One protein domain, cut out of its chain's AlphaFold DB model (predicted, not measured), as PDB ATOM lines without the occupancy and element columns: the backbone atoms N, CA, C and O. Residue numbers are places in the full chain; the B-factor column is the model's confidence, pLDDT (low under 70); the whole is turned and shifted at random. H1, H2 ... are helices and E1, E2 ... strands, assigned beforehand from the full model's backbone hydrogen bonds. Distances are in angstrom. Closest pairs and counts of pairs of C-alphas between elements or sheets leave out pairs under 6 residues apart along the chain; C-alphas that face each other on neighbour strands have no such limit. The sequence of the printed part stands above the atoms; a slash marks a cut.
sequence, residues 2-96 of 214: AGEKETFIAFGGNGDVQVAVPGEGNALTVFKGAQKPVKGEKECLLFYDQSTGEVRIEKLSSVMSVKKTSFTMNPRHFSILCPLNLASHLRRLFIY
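Overview. This is residues 2 to 96 of the 214 residues of the protein "EAF domain-containing protein" of Gongylonema pulchrum (UniProt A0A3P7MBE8). A twisted sheet of four strands forms one part of the model, and the hairpin E4 and E5 makes a separate arm beyond the ends of E3 and E6. Two short helices, H1 and H2, follow E6 away from that arm and only graze the sheet. The printed part has 95 residues, with the named elements in the order E1 E2 E3 E4 E5 E6 H1 H2; the sheet runs E1 E2 E3 E6, antiparallel throughout, and the class is mixed, helices and strands. The whole is loose, with a radius of gyration of the C-alphas of 16.8 A and spans of 50 by 37 by 23 A.

Arrangement. In the sheet, E1, residues 8 to 11, and E6, residues 62 to 73, are the edge strands, and E2, residues 16 to 22, and E3, residues 28 to 37, are inner strands. E1, E2 and E3 form a meander, each strand the antiparallel neighbour of the one before, with hairpins E1 and E2, and E2 and E3. N 10 and O 18 are 2.8 A apart, and N 31 and O 19 are 2.7 A apart, both within hydrogen-bond range. E3 and E6 are antiparallel at 158 degrees, with N 36 and O 63 at 2.8 A. E6 bends by 90 degrees at residue 70. E4, residues 44 to 48, and E5, residues 55 to 59, form an antiparallel hairpin at 162 degrees, with N 45 and O 58 at 2.8 A. E5 runs on into E6 across a break of 2 residues, at 81 degrees, yet E4 and E3 are apart. H1, residues 75 to 81, is only just on the sheet, with 5 pairs of C-alphas within 10 A, and only grazes it with residues 75 to 78. H2, residues 86 to 95, is on the sheet but only grazes it with residues 86 to 90; its closest C-alphas to E1 are those of Leu 86 and Ala 10, 6.4 A apart. H1 and H2 are close but not clearly touching, about perpendicular at 83 degrees, with the C-alphas of Leu 81 and His 89 closest at 6.6 A. Every O i to N i+4 pair is within hydrogen-bond range in H2, and 2 of 3 are in H1.

Along the chain. E1 begins at C-alpha 8, (19.536, -3.170, 2.818). E2 measures 20.3 A from first to last C-alpha, E3 27.5 A and E6 27.2 A; E4 and E5 measure 13.1 A and 13.7 A. E3 ends at C-alpha 37, (40.005, -5.931, -0.269). H1 is 9.8 A long, and H2 is 14.0 A long, ending at C-alpha 95, (24.604, 16.439, -6.089).

Size, cuts and confidence. The two C-alphas farthest apart, those of Gly 53 and Tyr 96, are 54.5 A apart. Residues 49 to 54 stand free, as do residues 91 to 96, of which 91 to 95 belong to H2. The printed part has no cut and no long link. Mean pLDDT of the printed part is 78.7, and residues 2 to 4 and 71 to 96 are under 70.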
ATOM      1  N   ALA A   2       3.339  -8.121  11.705       42.50
ATOM      2  CA  ALA A   2       4.448  -7.212  11.967       42.50
ATOM      3  C   ALA A   2       5.301  -7.180  10.696       42.50
ATOM      4  O   ALA A   2       5.821  -8.217  10.302       42.50
ATOM      5  N   GLY A   3       5.351  -6.031  10.020       54.50
ATOM      6  CA  GLY A   3       6.224  -5.846   8.867       54.50
ATOM      7  C   GLY A   3       7.664  -6.055   9.310       54.50
ATOM      8  O   GLY A   3       8.146  -5.365  10.210       54.50
ATOM      9  N   GLU A   4       8.310  -7.053   8.734       62.69
ATOM     10  CA  GLU A   4       9.716  -7.339   8.956       62.69
ATOM     11  C   GLU A   4      10.561  -6.116   8.572       62.69
ATOM     12  O   GLU A   4      10.446  -5.542   7.492       62.69
ATOM     13  N   LYS A   5      11.345  -5.633   9.539       74.12
ATOM     14  CA  LYS A   5      12.240  -4.492   9.359       74.12
ATOM     15  C   LYS A   5      13.510  -4.996   8.675       74.12
ATOM     16  O   LYS A   5      14.399  -5.518   9.341       74.12
ATOM     17  N   GLU A   6      13.586  -4.843   7.360       81.81
ATOM     18  CA  GLU A   6      14.711  -5.326   6.552       81.81
ATOM     19  C   GLU A   6      15.887  -4.339   6.509       81.81
ATOM     20  O   GLU A   6      15.710  -3.123   6.426       81.81
ATOM     21  N   THR A   7      17.109  -4.875   6.549       87.12
ATOM     22  CA  THR A   7      18.345  -4.114   6.317       87.12
ATOM     23  C   THR A   7      18.781  -4.283   4.871       87.12
ATOM     24  O   THR A   7      18.830  -5.400   4.364       87.12
ATOM     25  N   PHE A   8      19.163  -3.183   4.229       87.75
ATOM     26  CA  PHE A   8      19.536  -3.170   2.818       87.75
ATOM     27  C   PHE A   8      20.994  -2.771   2.638       87.75
ATOM     28  O   PHE A   8      21.490  -1.871   3.319       87.75
ATOM     29  N   ILE A   9      21.670  -3.413   1.687       91.06
ATOM     30  CA  ILE A   9      23.065  -3.142   1.336       91.06
ATOM     31  C   ILE A   9      23.150  -2.958  -0.178       91.06
ATOM     32  O   ILE A   9      22.647  -3.784  -0.934       91.06
ATOM     33  N   ALA A  10      23.800  -1.885  -0.618       88.75
ATOM     34  CA  ALA A  10      24.059  -1.608  -2.023       88.75
ATOM     35  C   ALA A  10      25.549  -1.359  -2.272       88.75
ATOM     36  O   ALA A  10      26.197  -0.608  -1.536       88.75
ATOM     37  N   PHE A  11      26.056  -1.948  -3.354       87.44
ATOM     38  CA  PHE A  11      27.433  -1.802  -3.821       87.44
ATOM     39  C   PHE A  11      27.479  -0.901  -5.061       87.44
ATOM     40  O   PHE A  11      26.719  -1.080  -6.012       87.44
ATOM     41  N   GLY A  12      28.368   0.089  -5.045       84.25
ATOM     42  CA  GLY A  12      28.670   0.952  -6.182       84.25
ATOM     43  C   GLY A  12      29.891   0.457  -6.958       84.25
ATOM     44  O   GLY A  12      30.784  -0.171  -6.394       84.25
ATOM     45  N   GLY A  13      29.975   0.808  -8.246       78.88
ATOM     46  CA  GLY A  13      31.032   0.334  -9.155       78.88
ATOM     47  C   GLY A  13      32.474   0.695  -8.765       78.88
ATOM     48  O   GLY A  13      33.407   0.103  -9.289       78.88
ATOM     49  N   ASN A  14      32.671   1.616  -7.816       84.75
ATOM     50  CA  ASN A  14      33.995   2.072  -7.375       84.75
ATOM     51  C   ASN A  14      34.373   1.524  -5.984       84.75
ATOM     52  O   ASN A  14      35.197   2.120  -5.293       84.75
ATOM     53  N   GLY A  15      33.727   0.443  -5.535       87.62
ATOM     54  CA  GLY A  15      33.875  -0.066  -4.167       87.62
ATOM     55  C   GLY A  15      33.132   0.772  -3.123       87.62
ATOM     56  O   GLY A  15      33.350   0.595  -1.932       87.62
ATOM     57  N   ASP A  16      32.251   1.683  -3.537       90.75
ATOM     58  CA  ASP A  16      31.364   2.397  -2.616       90.75
ATOM     59  C   ASP A  16      30.340   1.428  -2.016       90.75
ATOM     60  O   ASP A  16      29.792   0.583  -2.719       90.75
ATOM     61  N   VAL A  17      30.019   1.600  -0.737       92.88
ATOM     62  CA  VAL A  17      28.980   0.823  -0.049       92.88
ATOM     63  C   VAL A  17      27.992   1.758   0.615       92.88
ATOM     64  O   VAL A  17      28.376   2.758   1.232       92.88
ATOM     65  N   GLN A  18      26.713   1.412   0.518       91.38
ATOM     66  CA  GLN A  18      25.641   2.053   1.264       91.38
ATOM     67  C   GLN A  18      24.826   1.003   2.004       91.38
ATOM     68  O   GLN A  18      24.441  -0.008   1.425       91.38
ATOM     69  N   VAL A  19      24.576   1.252   3.284       92.19
ATOM     70  CA  VAL A  19      23.807   0.368   4.162       92.19
ATOM     71  C   VAL A  19      22.649   1.164   4.736       92.19
ATOM     72  O   VAL A  19      22.867   2.233   5.300       92.19
ATOM     73  N   ALA A  20      21.429   0.662   4.608       90.62
ATOM     74  CA  ALA A  20      20.250   1.239   5.238       90.62
ATOM     75  C   ALA A  20      19.741   0.276   6.304       90.62
ATOM     76  O   ALA A  20      19.307  -0.832   5.993       90.62
ATOM     77  N   VAL A  21      19.819   0.705   7.561       90.44
ATOM     78  CA  VAL A  21      19.403  -0.087   8.721       90.44
ATOM     79  C   VAL A  21      18.108   0.504   9.279       90.44
ATOM     80  O   VAL A  21      18.046   1.721   9.498       90.44
ATOM     81  N   PRO A  22      17.081  -0.316   9.545       89.19
ATOM     82  CA  PRO A  22      15.882   0.123  10.242       89.19
ATOM     83  C   PRO A  22      16.197   0.718  11.611       89.19
ATOM     84  O   PRO A  22      16.843   0.087  12.445       89.19
ATOM     85  N   GLY A  23      15.741   1.948  11.829       78.75
ATOM     86  CA  GLY A  23      15.883   2.670  13.086       78.75
ATOM     87  C   GLY A  23      14.615   2.640  13.939       78.75
ATOM     88  O   GLY A  23      13.721   1.796  13.784       78.75
ATOM     89  N   GLU A  24      14.550   3.594  14.866       76.81
ATOM     90  CA  GLU A  24      13.377   3.825  15.701       76.81
ATOM     91  C   GLU A  24      12.179   4.288  14.853       76.81
ATOM     92  O   GLU A  24      12.314   5.041  13.884       76.81
ATOM     93  N   GLY A  25      10.990   3.786  15.191       75.12
ATOM     94  CA  GLY A  25       9.793   3.975  14.374       75.12
ATOM     95  C   GLY A  25       9.912   3.304  13.002       75.12
ATOM     96  O   GLY A  25      10.350   2.156  12.898       75.12
ATOM     97  N   ASN A  26       9.491   4.028  11.964       70.81
ATOM     98  CA  ASN A  26       9.523   3.587  10.567       70.81
ATOM     99  C   ASN A  26      10.711   4.173   9.781       70.81
ATOM    100  O   ASN A  26      10.793   3.960   8.577       70.81
ATOM    101  N   ALA A  27      11.614   4.926  10.418       79.94
ATOM    102  CA  ALA A  27      12.725   5.586   9.737       79.94
ATOM    103  C   ALA A  27      13.894   4.623   9.463       79.94
ATOM    104  O   ALA A  27      14.206   3.756  10.279       79.94
ATOM    105  N   LEU A  28      14.585   4.813   8.337       84.31
ATOM    106  CA  LEU A  28      15.835   4.122   8.017       84.31
ATOM    107  C   LEU A  28      17.030   5.041   8.287       84.31
ATOM    108  O   LEU A  28      17.036   6.208   7.887       84.31
ATOM    109  N   THR A  29      18.065   4.501   8.927       88.38
ATOM    110  CA  THR A  29      19.365   5.166   9.067       88.38
ATOM    111  C   THR A  29      20.290   4.701   7.956       88.38
ATOM    112  O   THR A  29      20.532   3.502   7.815       88.38
ATOM    113  N   VAL A  30      20.837   5.647   7.194       89.00
ATOM    114  CA  VAL A  30      21.760   5.343   6.100       89.00
ATOM    115  C   VAL A  30      23.207   5.489   6.569       89.00
ATOM    116  O   VAL A  30      23.579   6.422   7.279       89.00
ATOM    117  N   PHE A  31      24.047   4.555   6.146       92.38
ATOM    118  CA  PHE A  31      25.485   4.557   6.332       92.38
ATOM    119  C   PHE A  31      26.139   4.501   4.959       92.38
ATOM    120  O   PHE A  31      25.701   3.749   4.091       92.38
ATOM    121  N   LYS A  32      27.193   5.287   4.759       91.25
ATOM    122  CA  LYS A  32      27.962   5.293   3.515       91.25
ATOM    123  C   LYS A  32      29.426   5.049   3.816       91.25
ATOM    124  O   LYS A  32      29.959   5.544   4.808       91.25
ATOM    125  N   GLY A  33      30.076   4.301   2.946       93.62
ATOM    126  CA  GLY A  33      31.479   3.988   3.090       93.62
ATOM    127  C   GLY A  33      32.051   3.329   1.861       93.62
ATOM    128  O   GLY A  33      31.542   3.518   0.757       93.62
ATOM    129  N   ALA A  34      33.102   2.553   2.080       94.00
ATOM    130  CA  ALA A  34      33.776   1.818   1.030       94.00
ATOM    131  C   ALA A  34      34.068   0.385   1.467       94.00
ATOM    132  O   ALA A  34      34.358   0.112   2.635       94.00
ATOM    133  N   GLN A  35      34.020  -0.504   0.490       94.62
ATOM    134  CA  GLN A  35      34.511  -1.858   0.536       94.62
ATOM    135  C   GLN A  35      35.963  -1.864   0.064       94.62
ATOM    136  O   GLN A  35      36.290  -1.336  -0.999       94.62
ATOM    137  N   LYS A  36      36.848  -2.459   0.857       93.81
ATOM    138  CA  LYS A  36      38.260  -2.623   0.509       93.81
ATOM    139  C   LYS A  36      38.632  -4.099   0.551       93.81
ATOM    140  O   LYS A  36      38.149  -4.806   1.439       93.81
ATOM    141  N   PRO A  37      39.468  -4.586  -0.376       93.19
ATOM    142  CA  PRO A  37      40.005  -5.931  -0.269       93.19
ATOM    143  C   PRO A  37      40.839  -6.044   1.008       93.19
ATOM    144  O   PRO A  37      41.522  -5.094   1.411       93.19
ATOM    145  N   VAL A  38      40.771  -7.204   1.649       93.19
ATOM    146  CA  VAL A  38      41.657  -7.527   2.767       93.19
ATOM    147  C   VAL A  38      43.085  -7.650   2.231       93.19
ATOM    148  O   VAL A  38      43.322  -8.312   1.224       93.19
ATOM    149  N   LYS A  39      44.048  -6.989   2.886       86.38
ATOM    150  CA  LYS A  39      45.452  -6.963   2.433       86.38
ATOM    151  C   LYS A  39      46.236  -8.229   2.797       86.38
ATOM    152  O   LYS A  39      47.269  -8.482   2.190       86.38
ATOM    153  N   GLY A  40      45.788  -8.978   3.803       80.88
ATOM    154  CA  GLY A  40      46.458 -10.180   4.293       80.88
ATOM    155  C   GLY A  40      45.783 -11.464   3.818       80.88
ATOM    156  O   GLY A  40      44.566 -11.593   3.848       80.88
ATOM    157  N   GLU A  41      46.567 -12.470   3.444       76.88
ATOM    158  CA  GLU A  41      46.019 -13.756   2.986       76.88
ATOM    159  C   GLU A  41      45.478 -14.644   4.121       76.88
ATOM    160  O   GLU A  41      44.814 -15.643   3.848       76.88
ATOM    161  N   LYS A  42      45.755 -14.284   5.382       85.81
ATOM    162  CA  LYS A  42      45.499 -15.105   6.579       85.81
ATOM    163  C   LYS A  42      44.381 -14.575   7.485       85.81
ATOM    164  O   LYS A  42      44.286 -14.996   8.633       85.81
ATOM    165  N   GLU A  43      43.544 -13.658   7.004       92.44
ATOM    166  CA  GLU A  43      42.372 -13.210   7.763       92.44
ATOM    167  C   GLU A  43      41.185 -14.144   7.496       92.44
ATOM    168  O   GLU A  43      40.769 -14.349   6.353       92.44
ATOM    169  N   CYS A  44      40.650 -14.742   8.555       92.75
ATOM    170  CA  CYS A  44      39.514 -15.652   8.487       92.75
ATOM    171  C   CYS A  44      38.669 -15.566   9.760       92.75
ATOM    172  O   CYS A  44      39.144 -15.126  10.808       92.75
ATOM    173  N   LEU A  45      37.408 -15.979   9.652       94.69
ATOM    174  CA  LEU A  45      36.496 -16.146  10.776       94.69
ATOM    175  C   LEU A  45      36.317 -17.635  11.061       94.69
ATOM    176  O   LEU A  45      36.096 -18.426  10.146       94.69
ATOM    177  N   LEU A  46      36.410 -18.000  12.339       96.06
ATOM    178  CA  LEU A  46      36.110 -19.336  12.837       96.06
ATOM    179  C   LEU A  46      34.699 -19.335  13.418       96.06
ATOM    180  O   LEU A  46      34.414 -18.612  14.373       96.06
ATOM    181  N   PHE A  47      33.841 -20.178  12.865       97.31
ATOM    182  CA  PHE A  47      32.530 -20.485  13.406       97.31
ATOM    183  C   PHE A  47      32.607 -21.826  14.125       97.31
ATOM    184  O   PHE A  47      33.131 -22.800  13.579       97.31
ATOM    185  N   TYR A  48      32.088 -21.860  15.346       97.81
ATOM    186  CA  TYR A  48      31.955 -23.077  16.128       97.81
ATOM    187  C   TYR A  48      30.523 -23.188  16.633       97.81
ATOM    188  O   TYR A  48      30.059 -22.322  17.378       97.81
ATOM    189  N   ASP A  49      29.835 -24.245  16.217       97.50
ATOM    190  CA  ASP A  49      28.527 -24.593  16.754       97.50
ATOM    191  C   ASP A  49      28.704 -25.593  17.897       97.50
ATOM    192  O   ASP A  49      29.092 -26.742  17.703       97.50
ATOM    193  N   GLN A  50      28.400 -25.152  19.114       97.38
ATOM    194  CA  GLN A  50      28.534 -25.976  20.310       97.38
ATOM    195  C   GLN A  50      27.516 -27.127  20.366       97.38
ATOM    196  O   GLN A  50      27.775 -28.131  21.027       97.38
ATOM    197  N   SER A  51      26.358 -26.981  19.718       97.69
ATOM    198  CA  SER A  51      25.284 -27.978  19.769       97.69
ATOM    199  C   SER A  51      25.563 -29.180  18.869       97.69
ATOM    200  O   SER A  51      25.262 -30.313  19.244       97.69
ATOM    201  N   THR A  52      26.185 -28.939  17.715       97.50
ATOM    202  CA  THR A  52      26.554 -29.967  16.731       97.50
ATOM    203  C   THR A  52      28.027 -30.371  16.816       97.50
ATOM    204  O   THR A  52      28.393 -31.451  16.356       97.50
ATOM    205  N   GLY A  53      28.877 -29.529  17.410       96.94
ATOM    206  CA  GLY A  53      30.332 -29.679  17.403       96.94
ATOM    207  C   GLY A  53      30.982 -29.295  16.067       96.94
ATOM    208  O   GLY A  53      32.179 -29.533  15.896       96.94
ATOM    209  N   GLU A  54      30.228 -28.727  15.117       97.94
ATOM    210  CA  GLU A  54      30.746 -28.343  13.804       97.94
ATOM    211  C   GLU A  54      31.706 -27.149  13.912       97.94
ATOM    212  O   GLU A  54      31.433 -26.146  14.578       97.94
ATOM    213  N   VAL A  55      32.837 -27.259  13.211       97.81
ATOM    214  CA  VAL A  55      33.851 -26.212  13.101       97.81
ATOM    215  C   VAL A  55      33.993 -25.810  11.638       97.81
ATOM    216  O   VAL A  55      34.263 -26.653  10.782       97.81
ATOM    217  N   ARG A  56      33.874 -24.512  11.352       97.38
ATOM    218  CA  ARG A  56      33.917 -23.974   9.988       97.38
ATOM    219  C   ARG A  56      34.767 -22.711   9.925       97.38
ATOM    220  O   ARG A  56      34.558 -21.787  10.703       97.38
ATOM    221  N   ILE A  57      35.720 -22.663   8.996       96.12
ATOM    222  CA  ILE A  57      36.595 -21.502   8.776       96.12
ATOM    223  C   ILE A  57      36.211 -20.831   7.458       96.12
ATOM    224  O   ILE A  57      36.203 -21.483   6.417       96.12
ATOM    225  N   GLU A  58      35.942 -19.524   7.484       95.12
ATOM    226  CA  GLU A  58      35.699 -18.717   6.282       95.12
ATOM    227  C   GLU A  58      36.789 -17.661   6.093       95.12
ATOM    228  O   GLU A  58      37.075 -16.874   6.994       95.12
ATOM    229  N   LYS A  59      37.382 -17.603   4.897       94.44
ATOM    230  CA  LYS A  59      38.365 -16.573   4.540       94.44
ATOM    231  C   LYS A  59      37.688 -15.212   4.357       94.44
ATOM    232  O   LYS A  59      36.707 -15.100   3.625       94.44
ATOM    233  N   LEU A  60      38.269 -14.164   4.939       94.25
ATOM    234  CA  LEU A  60      37.845 -12.786   4.709       94.25
ATOM    235  C   LEU A  60      38.459 -12.262   3.408       94.25
ATOM    236  O   LEU A  60      39.676 -12.162   3.268       94.25
ATOM    237  N   SER A  61      37.610 -11.922   2.440       92.25
ATOM    238  CA  SER A  61      38.040 -11.331   1.166       92.25
ATOM    239  C   SER A  61      38.040  -9.803   1.197       92.25
ATOM    240  O   SER A  61      38.803  -9.159   0.475       92.25
ATOM    241  N   SER A  62      37.187  -9.199   2.028       93.25
ATOM    242  CA  SER A  62      36.965  -7.759   2.016       93.25
ATOM    243  C   SER A  62      36.391  -7.221   3.329       93.25
ATOM    244  O   SER A  62      35.664  -7.918   4.030       93.25
ATOM    245  N   VAL A  63      36.695  -5.954   3.628       92.88
ATOM    246  CA  VAL A  63      36.160  -5.195   4.764       92.88
ATOM    247  C   VAL A  63      35.392  -3.981   4.256       92.88
ATOM    248  O   VAL A  63      35.880  -3.231   3.410       92.88
ATOM    249  N   MET A  64      34.203  -3.755   4.814       94.50
ATOM    250  CA  MET A  64      33.415  -2.544   4.587       94.50
ATOM    251  C   MET A  64      33.580  -1.596   5.772       94.50
ATOM    252  O   MET A  64      33.320  -1.965   6.914       94.50
ATOM    253  N   SER A  65      33.991  -0.358   5.511       94.94
ATOM    254  CA  SER A  65      34.067   0.694   6.529       94.94
ATOM    255  C   SER A  65      33.085   1.796   6.177       94.94
ATOM    256  O   SER A  65      33.270   2.478   5.171       94.94
ATOM    257  N   VAL A  66      32.042   1.960   6.995       94.38
ATOM    258  CA  VAL A  66      30.932   2.892   6.754       94.38
ATOM    259  C   VAL A  66      30.767   3.890   7.898       94.38
ATOM    260  O   VAL A  66      31.084   3.598   9.049       94.38
ATOM    261  N   LYS A  67      30.244   5.077   7.584       94.81
ATOM    262  CA  LYS A  67      29.891   6.126   8.545       94.81
ATOM    263  C   LYS A  67      28.411   6.465   8.414       94.81
ATOM    264  O   LYS A  67      27.887   6.539   7.303       94.81
ATOM    265  N   LYS A  68      27.752   6.693   9.553       91.88
ATOM    266  CA  LYS A  68      26.362   7.162   9.606       91.88
ATOM    267  C   LYS A  68      26.243   8.503   8.885       91.88
ATOM    268  O   LYS A  68      27.028   9.417   9.145       91.88
ATOM    269  N   THR A  69      25.267   8.620   7.999       85.31
ATOM    270  CA  THR A  69      24.910   9.895   7.384       85.31
ATOM    271  C   THR A  69      23.913  10.624   8.289       85.31
ATOM    272  O   THR A  69      23.172  10.004   9.052       85.31
ATOM    273  N   SER A  70      23.886  11.957   8.240       74.38
ATOM    274  CA  SER A  70      22.896  12.769   8.969       74.38
ATOM    275  C   SER A  70      21.474  12.637   8.402       74.38
ATOM    276  O   SER A  70      20.543  13.238   8.930       74.38
ATOM    277  N   PHE A  71      21.295  11.848   7.340       65.25
ATOM    278  CA  PHE A  71      20.035  11.685   6.635       65.25
ATOM    279  C   PHE A  71      19.260  10.476   7.165       65.25
ATOM    280  O   PHE A  71      19.756   9.346   7.172       65.25
ATOM    281  N   THR A  72      18.024  10.720   7.588       64.50
ATOM    282  CA  THR A  72      17.046   9.682   7.917       64.50
ATOM    283  C   THR A  72      16.073   9.553   6.748       64.50
ATOM    284  O   THR A  72      15.460  10.533   6.333       64.50
ATOM    285  N   MET A  73      15.966   8.356   6.163       63.44
ATOM    286  CA  MET A  73      15.030   8.117   5.060       63.44
ATOM    287  C   MET A  73      13.686   7.644   5.579       63.44
ATOM    288  O   MET A  73      13.606   6.700   6.365       63.44
ATOM    289  N   ASN A  74      12.621   8.235   5.041       62.81
ATOM    290  CA  ASN A  74      11.298   7.636   5.118       62.81
ATOM    291  C   ASN A  74      11.261   6.364   4.248       62.81
ATOM    292  O   ASN A  74      11.757   6.375   3.116       62.81
ATOM    293  N   PRO A  75      10.623   5.282   4.715       56.53
ATOM    294  CA  PRO A  75      10.692   3.969   4.071       56.53
ATOM    295  C   PRO A  75      10.005   3.955   2.700       56.53
ATOM    296  O   PRO A  75      10.465   3.270   1.794       56.53
ATOM    297  N   ARG A  76       8.978   4.797   2.499       58.34
ATOM    298  CA  ARG A  76       8.319   4.998   1.193       58.34
ATOM    299  C   ARG A  76       9.252   5.575   0.129       58.34
ATOM    300  O   ARG A  76       9.080   5.305  -1.049       58.34
ATOM    301  N   HIS A  77      10.219   6.391   0.539       57.66
ATOM    302  CA  HIS A  77      11.187   6.973  -0.382       57.66
ATOM    303  C   HIS A  77      12.353   6.008  -0.618       57.66
ATOM    304  O   HIS A  77      12.965   6.047  -1.673       57.66
ATOM    305  N   PHE A  78      12.636   5.097   0.315       57.75
ATOM    306  CA  PHE A  78      13.631   4.048   0.114       57.75
ATOM    307  C   PHE A  78      13.160   2.977  -0.878       57.75
ATOM    308  O   PHE A  78      13.906   2.627  -1.786       57.75
ATOM    309  N   SER A  79      11.900   2.530  -0.791       54.44
ATOM    310  CA  SER A  79      11.330   1.543  -1.724       54.44
ATOM    311  C   SER A  79      11.318   2.012  -3.183       54.44
ATOM    312  O   SER A  79      11.412   1.189  -4.083       54.44
ATOM    313  N   ILE A  80      11.238   3.325  -3.427       56.19
ATOM    314  CA  ILE A  80      11.346   3.923  -4.772       56.19
ATOM    315  C   ILE A  80      12.807   3.945  -5.253       56.19
ATOM    316  O   ILE A  80      13.074   3.870  -6.448       56.19
ATOM    317  N   LEU A  81      13.766   4.020  -4.328       52.38
ATOM    318  CA  LEU A  81      15.198   4.053  -4.628       52.38
ATOM    319  C   LEU A  81      15.835   2.658  -4.679       52.38
ATOM    320  O   LEU A  81      16.970   2.566  -5.121       52.38
ATOM    321  N   CYS A  82      15.146   1.601  -4.236       48.66
ATOM    322  CA  CYS A  82      15.613   0.210  -4.302       48.66
ATOM    323  C   CYS A  82      15.745  -0.356  -5.730       48.66
ATOM    324  O   CYS A  82      16.739  -1.035  -5.983       48.66
ATOM    325  N   PRO A  83      14.791  -0.127  -6.661       49.09
ATOM    326  CA  PRO A  83      14.914  -0.608  -8.039       49.09
ATOM    327  C   PRO A  83      15.973   0.167  -8.823       49.09
ATOM    328  O   PRO A  83      16.589  -0.343  -9.754       49.09
ATOM    329  N   LEU A  84      16.177   1.425  -8.446       50.91
ATOM    330  CA  LEU A  84      17.241   2.255  -8.969       50.91
ATOM    331  C   LEU A  84      18.536   1.893  -8.244       50.91
ATOM    332  O   LEU A  84      18.523   1.497  -7.088       50.91
ATOM    333  N   ASN A  85      19.685   1.987  -8.906       52.69
ATOM    334  CA  ASN A  85      20.958   1.747  -8.236       52.69
ATOM    335  C   ASN A  85      21.065   2.742  -7.060       52.69
ATOM    336  O   ASN A  85      21.303   3.930  -7.271       52.69
ATOM    337  N   LEU A  86      20.803   2.271  -5.832       55.06
ATOM    338  CA  LEU A  86      20.658   3.098  -4.627       55.06
ATOM    339  C   LEU A  86      21.849   4.055  -4.478       55.06
ATOM    340  O   LEU A  86      21.687   5.220  -4.122       55.06
ATOM    341  N   ALA A  87      23.038   3.593  -4.881       51.72
ATOM    342  CA  ALA A  87      24.244   4.400  -4.916       51.72
ATOM    343  C   ALA A  87      24.192   5.553  -5.935       51.72
ATOM    344  O   ALA A  87      24.592   6.666  -5.588       51.72
ATOM    345  N   SER A  88      23.699   5.337  -7.159       52.59
ATOM    346  CA  SER A  88      23.559   6.391  -8.174       52.59
ATOM    347  C   SER A  88      22.417   7.363  -7.865       52.59
ATOM    348  O   SER A  88      22.562   8.565  -8.091       52.59
ATOM    349  N   HIS A  89      21.321   6.880  -7.278       50.59
ATOM    350  CA  HIS A  89      20.181   7.715  -6.907       50.59
ATOM    351  C   HIS A  89      20.441   8.574  -5.678       50.59
ATOM    352  O   HIS A  89      20.152   9.770  -5.704       50.59
ATOM    353  N   LEU A  90      21.079   8.014  -4.648       53.53
ATOM    354  CA  LEU A  90      21.571   8.829  -3.546       53.53
ATOM    355  C   LEU A  90      22.644   9.808  -4.048       53.53
ATOM    356  O   LEU A  90      22.567  10.985  -3.719       53.53
ATOM    357  N   ARG A  91      23.572   9.416  -4.941       49.91
ATOM    358  CA  ARG A  91      24.498  10.389  -5.568       49.91
ATOM    359  C   ARG A  91      23.762  11.532  -6.284       49.91
ATOM    360  O   ARG A  91      24.172  12.673  -6.113       49.91
ATOM    361  N   ARG A  92      22.683  11.268  -7.034       50.12
ATOM    362  CA  ARG A  92      21.880  12.320  -7.693       50.12
ATOM    363  C   ARG A  92      21.189  13.237  -6.685       50.12
ATOM    364  O   ARG A  92      21.335  14.448  -6.792       50.12
ATOM    365  N   LEU A  93      20.510  12.678  -5.685       49.75
ATOM    366  CA  LEU A  93      19.840  13.458  -4.635       49.75
ATOM    367  C   LEU A  93      20.818  14.311  -3.810       49.75
ATOM    368  O   LEU A  93      20.440  15.370  -3.325       49.75
ATOM    369  N   PHE A  94      22.078  13.884  -3.681       44.31
ATOM    370  CA  PHE A  94      23.114  14.635  -2.967       44.31
ATOM    371  C   PHE A  94      23.898  15.637  -3.842       44.31
ATOM    372  O   PHE A  94      24.438  16.591  -3.291       44.31
ATOM    373  N   ILE A  95      23.972  15.463  -5.170       45.06
ATOM    374  CA  ILE A  95      24.604  16.439  -6.089       45.06
ATOM    375  C   ILE A  95      23.629  17.573  -6.448       45.06
ATOM    376  O   ILE A  95      24.042  18.726  -6.541       45.06
ATOM    377  N   TYR A  96      22.328  17.288  -6.566       38.16
ATOM    378  CA  TYR A  96      21.282  18.309  -6.692       38.16
ATOM    379  C   TYR A  96      20.841  18.815  -5.317       38.16
ATOM    380  O   TYR A  96      19.678  18.694  -4.939       38.16
TER     381      TYR A  96